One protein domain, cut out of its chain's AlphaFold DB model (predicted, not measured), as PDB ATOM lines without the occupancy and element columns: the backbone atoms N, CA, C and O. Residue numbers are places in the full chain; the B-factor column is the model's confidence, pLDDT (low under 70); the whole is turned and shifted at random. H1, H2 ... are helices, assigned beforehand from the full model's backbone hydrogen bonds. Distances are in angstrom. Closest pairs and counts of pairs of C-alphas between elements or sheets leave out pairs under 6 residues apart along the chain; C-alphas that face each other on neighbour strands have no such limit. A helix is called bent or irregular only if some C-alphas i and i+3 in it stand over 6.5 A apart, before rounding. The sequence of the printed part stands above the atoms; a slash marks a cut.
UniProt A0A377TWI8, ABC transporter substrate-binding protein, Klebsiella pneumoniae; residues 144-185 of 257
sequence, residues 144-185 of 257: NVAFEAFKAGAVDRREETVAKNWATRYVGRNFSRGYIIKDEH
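Overview. This is residues 144 to 185 of the 257 residues of the protein "ABC transporter substrate-binding protein" of Klebsiella pneumoniae (UniProt A0A377TWI8). Three short helices, set at the corners of a triangle, are strung on a chain of loops that runs to and fro across the domain, with no sheet and no helix bundle. From H1 the long loop of residues 152 to 162 crosses to H2, residues 169 to 172 bring the chain back to H3, and residues 177 to 185 fold back from H3 and cross the domain once more. The printed part has 42 residues, with three named helices in the order H1, H2, H3 and no named strand; the class is all helix, yet under half of the residues, 18 of 42, are in named elements. The whole is compact, with a radius of gyration of the C-alphas of 9.8 A, and its outline is rounded, with spans of 21 by 21 by 17 A.

Along the chain. H1, residues 144 to 151, is the longest helix, with 8 residues and 10.4 A from first to last C-alpha. It begins with C-alpha 144 of Asn 144 at (-17.347, -29.332, 17.084) and ends with C-alpha 151 of Lys 151 at (-12.341, -22.153, 22.707). H2, residues 163 to 168, has 6 residues and is 8.7 A long from first to last C-alpha. Its first C-alpha, that of Ala 163, is at (-26.687, -30.422, 28.306). H3, residues 173 to 176, has 4 residues and is 5.2 A long from first to last C-alpha. It ends at Ser 176, whose C-alpha is at (-9.626, -21.495, 34.099). The to and fro of the loops shows in the x column. C-alpha 152 is at (-9.440, -20.687, 20.661) and C-alpha 161 at (-28.163, -26.151, 23.821). C-alpha 173 is back at (-6.859, -22.794, 29.894), and the last printed C-alpha, that of His 185, is at (-29.571, -18.398, 33.733).

Arrangement. H1 touches no helix. H1 and H3 are close but not clearly touching, with 1 pair of C-alphas within 8 A. The closest C-alphas of the two are those of Lys 151 and Asn 174, 7.1 A apart, and their centres are 14.2 A apart. H1 and H2 are apart, with no C-alpha of the one within 8 A of the other. H2 and H3 are apart by the same test, although a tight link of 4 residues joins them. No two helices form a hairpin, and no helix is bent or irregular. In the backbones of H1 and H2, every pair of O of residue i and N of residue i+4 is within hydrogen-bond range. H3, with 4 residues, is too short for such a pair, and its one pair of O of residue i and N of residue i+3 is not within range.

Size, cuts and confidence. The two C-alphas farthest apart in the domain are those of Val 145 and His 185, at 25.4 A. The first and last printed C-alphas, those of Asn 144 and His 185, are 23.4 A apart. The printed part has no cut, and it runs from residue 144 to residue 185 of a full chain of 257 residues. The link from H1 to H2 is long, with 11 residues between the two helices. The mean pLDDT of the printed part is 94.5, and no printed residue is under 70. The mean pLDDT is 95 in H1, 94 in H2 and 95 in H3.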
ATOM      1  N   ASN A 144     -18.579 -29.115  16.328       94.38
ATOM      2  CA  ASN A 144     -17.347 -29.332  17.084       94.38
ATOM      3  C   ASN A 144     -16.233 -28.415  16.587       94.38
ATOM      4  O   ASN A 144     -15.492 -27.875  17.406       94.38
ATOM      5  N   VAL A 145     -16.142 -28.192  15.273       95.56
ATOM      6  CA  VAL A 145     -15.208 -27.209  14.708       95.56
ATOM      7  C   VAL A 145     -15.546 -25.804  15.211       95.56
ATOM      8  O   VAL A 145     -14.651 -25.100  15.680       95.56
ATOM      9  N   ALA A 146     -16.827 -25.419  15.199       95.44
ATOM     10  CA  ALA A 146     -17.273 -24.134  15.746       95.44
ATOM     11  C   ALA A 146     -16.931 -23.988  17.240       95.44
ATOM     12  O   ALA A 146     -16.498 -22.927  17.692       95.44
ATOM     13  N   PHE A 147     -17.095 -25.061  18.016       95.81
ATOM     14  CA  PHE A 147     -16.790 -25.086  19.442       95.81
ATOM     15  C   PHE A 147     -15.290 -24.957  19.735       95.81
ATOM     16  O   PHE A 147     -14.901 -24.203  20.628       95.81
ATOM     17  N   GLU A 148     -14.428 -25.643  18.984       95.06
ATOM     18  CA  GLU A 148     -12.978 -25.493  19.148       95.06
ATOM     19  C   GLU A 148     -12.492 -24.106  18.695       95.06
ATOM     20  O   GLU A 148     -11.643 -23.513  19.363       95.06
ATOM     21  N   ALA A 149     -13.082 -23.528  17.642       95.56
ATOM     22  CA  ALA A 149     -12.818 -22.144  17.239       95.56
ATOM     23  C   ALA A 149     -13.200 -21.141  18.345       95.56
ATOM     24  O   ALA A 149     -12.419 -20.242  18.667       95.56
ATOM     25  N   PHE A 150     -14.357 -21.330  18.989       96.38
ATOM     26  CA  PHE A 150     -14.764 -20.550  20.162       96.38
ATOM     27  C   PHE A 150     -13.761 -20.687  21.316       96.38
ATOM     28  O   PHE A 150     -13.289 -19.686  21.849       96.38
ATOM     29  N   LYS A 151     -13.351 -21.915  21.660       94.94
ATOM     30  CA  LYS A 151     -12.341 -22.153  22.707       94.94
ATOM     31  C   LYS A 151     -10.999 -21.487  22.407       94.94
ATOM     32  O   LYS A 151     -10.308 -21.080  23.343       94.94
ATOM     33  N   ALA A 152     -10.639 -21.376  21.129       94.44
ATOM     34  CA  ALA A 152      -9.440 -20.687  20.661       94.44
ATOM     35  C   ALA A 152      -9.566 -19.149  20.662       94.44
ATOM     36  O   ALA A 152      -8.562 -18.473  20.451       94.44
ATOM     37  N   GLY A 153     -10.755 -18.597  20.929       93.00
ATOM     38  CA  GLY A 153     -11.008 -17.154  20.957       93.00
ATOM     39  C   GLY A 153     -11.336 -16.541  19.595       93.00
ATOM     40  O   GLY A 153     -11.262 -15.328  19.448       93.00
ATOM     41  N   ALA A 154     -11.686 -17.353  18.590       93.81
ATOM     42  CA  ALA A 154     -12.103 -16.850  17.277       93.81
ATOM     43  C   ALA A 154     -13.563 -16.359  17.251       93.81
ATOM     44  O   ALA A 154     -13.978 -15.727  16.284       93.81
ATOM     45  N   VAL A 155     -14.350 -16.678  18.284       94.81
ATOM     46  CA  VAL A 155     -15.763 -16.311  18.416       94.81
ATOM     47  C   VAL A 155     -15.991 -15.758  19.820       94.81
ATOM     48  O   VAL A 155     -15.597 -16.394  20.794       94.81
ATOM     49  N   ASP A 156     -16.657 -14.609  19.927       95.50
ATOM     50  CA  ASP A 156     -16.833 -13.911  21.211       95.50
ATOM     51  C   ASP A 156     -17.975 -14.481  22.064       95.50
ATOM     52  O   ASP A 156     -17.934 -14.442  23.293       95.50
ATOM     53  N   ARG A 157     -19.018 -15.018  21.419       95.50
ATOM     54  CA  ARG A 157     -20.201 -15.568  22.089       95.50
ATOM     55  C   ARG A 157     -20.654 -16.850  21.414       95.50
ATOM     56  O   ARG A 157     -20.839 -16.894  20.200       95.50
ATOM     57  N   ARG A 158     -20.935 -17.859  22.230       95.06
ATOM     58  CA  ARG A 158     -21.585 -19.100  21.819       95.06
ATOM     59  C   ARG A 158     -22.740 -19.405  22.761       95.06
ATOM     60  O   ARG A 158     -22.624 -19.213  23.966       95.06
ATOM     61  N   GLU A 159     -23.835 -19.884  22.191       94.75
ATOM     62  CA  GLU A 159     -24.957 -20.445  22.937       94.75
ATOM     63  C   GLU A 159     -24.850 -21.970  22.920       94.75
ATOM     64  O   GLU A 159     -24.552 -22.558  21.880       94.75
ATOM     65  N   GLU A 160     -25.041 -22.606  24.075       94.25
ATOM     66  CA  GLU A 160     -24.987 -24.059  24.216       94.25
ATOM     67  C   GLU A 160     -26.376 -24.603  24.514       94.25
ATOM     68  O   GLU A 160     -27.007 -24.209  25.491       94.25
ATOM     69  N   THR A 161     -26.832 -25.541  23.693       90.69
ATOM     70  CA  THR A 161     -28.163 -26.151  23.821       90.69
ATOM     71  C   THR A 161     -28.091 -27.636  24.181       90.69
ATOM     72  O   THR A 161     -29.118 -28.250  24.478       90.69
ATOM     73  N   VAL A 162     -26.888 -28.227  24.212       92.62
ATOM     74  CA  VAL A 162     -26.670 -29.635  24.550       92.62
ATOM     75  C   VAL A 162     -26.151 -29.761  25.981       92.62
ATOM     76  O   VAL A 162     -24.981 -29.498  26.269       92.62
ATOM     77  N   ALA A 163     -27.000 -30.267  26.881       93.12
ATOM     78  CA  ALA A 163     -26.687 -30.422  28.306       93.12
ATOM     79  C   ALA A 163     -25.369 -31.176  28.575       93.12
ATOM     80  O   ALA A 163     -24.548 -30.752  29.390       93.12
ATOM     81  N   LYS A 164     -25.110 -32.261  27.831       93.69
ATOM     82  CA  LYS A 164     -23.848 -33.014  27.925       93.69
ATOM     83  C   LYS A 164     -22.628 -32.149  27.613       93.69
ATOM     84  O   LYS A 164     -21.615 -32.252  28.306       93.69
ATOM     85  N   ASN A 165     -22.701 -31.323  26.569       94.62
ATOM     86  CA  ASN A 165     -21.595 -30.450  26.190       94.62
ATOM     87  C   ASN A 165     -21.349 -29.419  27.289       94.62
ATOM     88  O   ASN A 165     -20.211 -29.288  27.739       94.62
ATOM     89  N   TRP A 166     -22.409 -28.762  27.771       95.06
ATOM     90  CA  TRP A 166     -22.328 -27.776  28.853       95.06
ATOM     91  C   TRP A 166     -21.637 -28.324  30.108       95.06
ATOM     92  O   TRP A 166     -20.764 -27.665  30.687       95.06
ATOM     93  N   ALA A 167     -21.998 -29.550  30.493       94.19
ATOM     94  CA  ALA A 167     -21.483 -30.207  31.686       94.19
ATOM     95  C   ALA A 167     -20.022 -30.667  31.549       94.19
ATOM     96  O   ALA A 167     -19.287 -30.648  32.531       94.19
ATOM     97  N   THR A 168     -19.586 -31.081  30.352       94.12
ATOM     98  CA  THR A 168     -18.316 -31.826  30.204       94.12
ATOM     99  C   THR A 168     -17.245 -31.145  29.355       94.12
ATOM    100  O   THR A 168     -16.068 -31.455  29.515       94.12
ATOM    101  N   ARG A 169     -17.605 -30.229  28.447       95.25
ATOM    102  CA  ARG A 169     -16.678 -29.735  27.408       95.25
ATOM    103  C   ARG A 169     -16.126 -28.334  27.644       95.25
ATOM    104  O   ARG A 169     -15.092 -27.997  27.070       95.25
ATOM    105  N   TYR A 170     -16.782 -27.520  28.468       94.88
ATOM    106  CA  TYR A 170     -16.384 -26.132  28.748       94.88
ATOM    107  C   TYR A 170     -15.268 -26.080  29.803       94.88
ATOM    108  O   TYR A 170     -15.430 -25.536  30.893       94.88
ATOM    109  N   VAL A 171     -14.141 -26.710  29.473       93.75
ATOM    110  CA  VAL A 171     -12.949 -26.853  30.315       93.75
ATOM    111  C   VAL A 171     -11.700 -26.453  29.531       93.75
ATOM    112  O   VAL A 171     -11.672 -26.508  28.300       93.75
ATOM    113  N   GLY A 172     -10.645 -26.033  30.233       93.38
ATOM    114  CA  GLY A 172      -9.355 -25.692  29.626       93.38
ATOM    115  C   GLY A 172      -8.766 -24.365  30.106       93.38
ATOM    116  O   GLY A 172      -9.272 -23.718  31.026       93.38
ATOM    117  N   ARG A 173      -7.663 -23.954  29.473       94.12
ATOM    118  CA  ARG A 173      -6.859 -22.794  29.894       94.12
ATOM    119  C   ARG A 173      -7.631 -21.470  29.844       94.12
ATOM    120  O   ARG A 173      -7.525 -20.689  30.779       94.12
ATOM    121  N   ASN A 174      -8.410 -21.227  28.793       95.00
ATOM    122  CA  ASN A 174      -9.150 -19.966  28.647       95.00
ATOM    123  C   ASN A 174     -10.328 -19.856  29.629       95.00
ATOM    124  O   ASN A 174     -10.610 -18.763  30.109       95.00
ATOM    125  N   PHE A 175     -10.938 -20.983  30.013       95.06
ATOM    126  CA  PHE A 175     -11.962 -21.030  31.063       95.06
ATOM    127  C   PHE A 175     -11.357 -20.840  32.459       95.06
ATOM    128  O   PHE A 175     -11.791 -19.980  33.212       95.06
ATOM    129  N   SER A 176     -10.301 -21.593  32.790       94.88
ATOM    130  CA  SER A 176      -9.626 -21.495  34.099       94.88
ATOM    131  C   SER A 176      -8.989 -20.128  34.361       94.88
ATOM    132  O   SER A 176      -8.860 -19.727  35.513       94.88
ATOM    133  N   ARG A 177      -8.611 -19.394  33.308       95.69
ATOM    134  CA  ARG A 177      -8.104 -18.014  33.397       95.69
ATOM    135  C   ARG A 177      -9.193 -16.938  33.376       95.69
ATOM    136  O   ARG A 177      -8.853 -15.765  33.474       95.69
ATOM    137  N   GLY A 178     -10.463 -17.311  33.216       95.25
ATOM    138  CA  GLY A 178     -11.583 -16.368  33.162       95.25
ATOM    139  C   GLY A 178     -11.680 -15.548  31.870       95.25
ATOM    140  O   GLY A 178     -12.410 -14.565  31.841       95.25
ATOM    141  N   TYR A 179     -10.972 -15.929  30.801       95.69
ATOM    142  CA  TYR A 179     -11.120 -15.281  29.488       95.69
ATOM    143  C   TYR A 179     -12.419 -15.681  28.792       95.69
ATOM    144  O   TYR A 179     -12.978 -14.898  28.034       95.69
ATOM    145  N   ILE A 180     -12.897 -16.899  29.055       96.62
ATOM    146  CA  ILE A 180     -14.220 -17.357  28.644       96.62
ATOM    147  C   ILE A 180     -15.023 -17.627  29.908       96.62
ATOM    148  O   ILE A 180     -14.631 -18.454  30.733       96.62
ATOM    149  N   ILE A 181     -16.152 -16.937  30.039       96.19
ATOM    150  CA  ILE A 181     -17.049 -17.050  31.186       96.19
ATOM    151  C   ILE A 181     -18.252 -17.891  30.766       96.19
ATOM    152  O   ILE A 181     -18.887 -17.627  29.746       96.19
ATOM    153  N   LYS A 182     -18.551 -18.923  31.557       95.44
ATOM    154  CA  LYS A 182     -19.816 -19.650  31.463       95.44
ATOM    155  C   LYS A 182     -20.884 -18.825  32.167       95.44
ATOM    156  O   LYS A 182     -20.731 -18.539  33.350       95.44
ATOM    157  N   ASP A 183     -21.942 -18.484  31.448       94.25
ATOM    158  CA  ASP A 183     -23.075 -17.748  31.993       94.25
ATOM    159  C   ASP A 183     -24.337 -18.610  31.894       94.25
ATOM    160  O   ASP A 183     -24.724 -19.023  30.801       94.25
ATOM    161  N   GLU A 184     -24.926 -18.943  33.042       91.56
ATOM    162  CA  GLU A 184     -26.091 -19.822  33.151       91.56
ATOM    163  C   GLU A 184     -27.219 -19.086  33.857       91.56
ATOM    164  O   GLU A 184     -27.067 -18.619  34.985       91.56
ATOM    165  N   HIS A 185     -28.371 -19.024  33.196       89.75
ATOM    166  CA  HIS A 185     -29.571 -18.398  33.733       89.75
ATOM    167  C   HIS A 185     -30.706 -19.401  33.731       89.75
ATOM    168  O   HIS A 185     -30.892 -20.153  32.772       89.75
TER     169      HIS A 185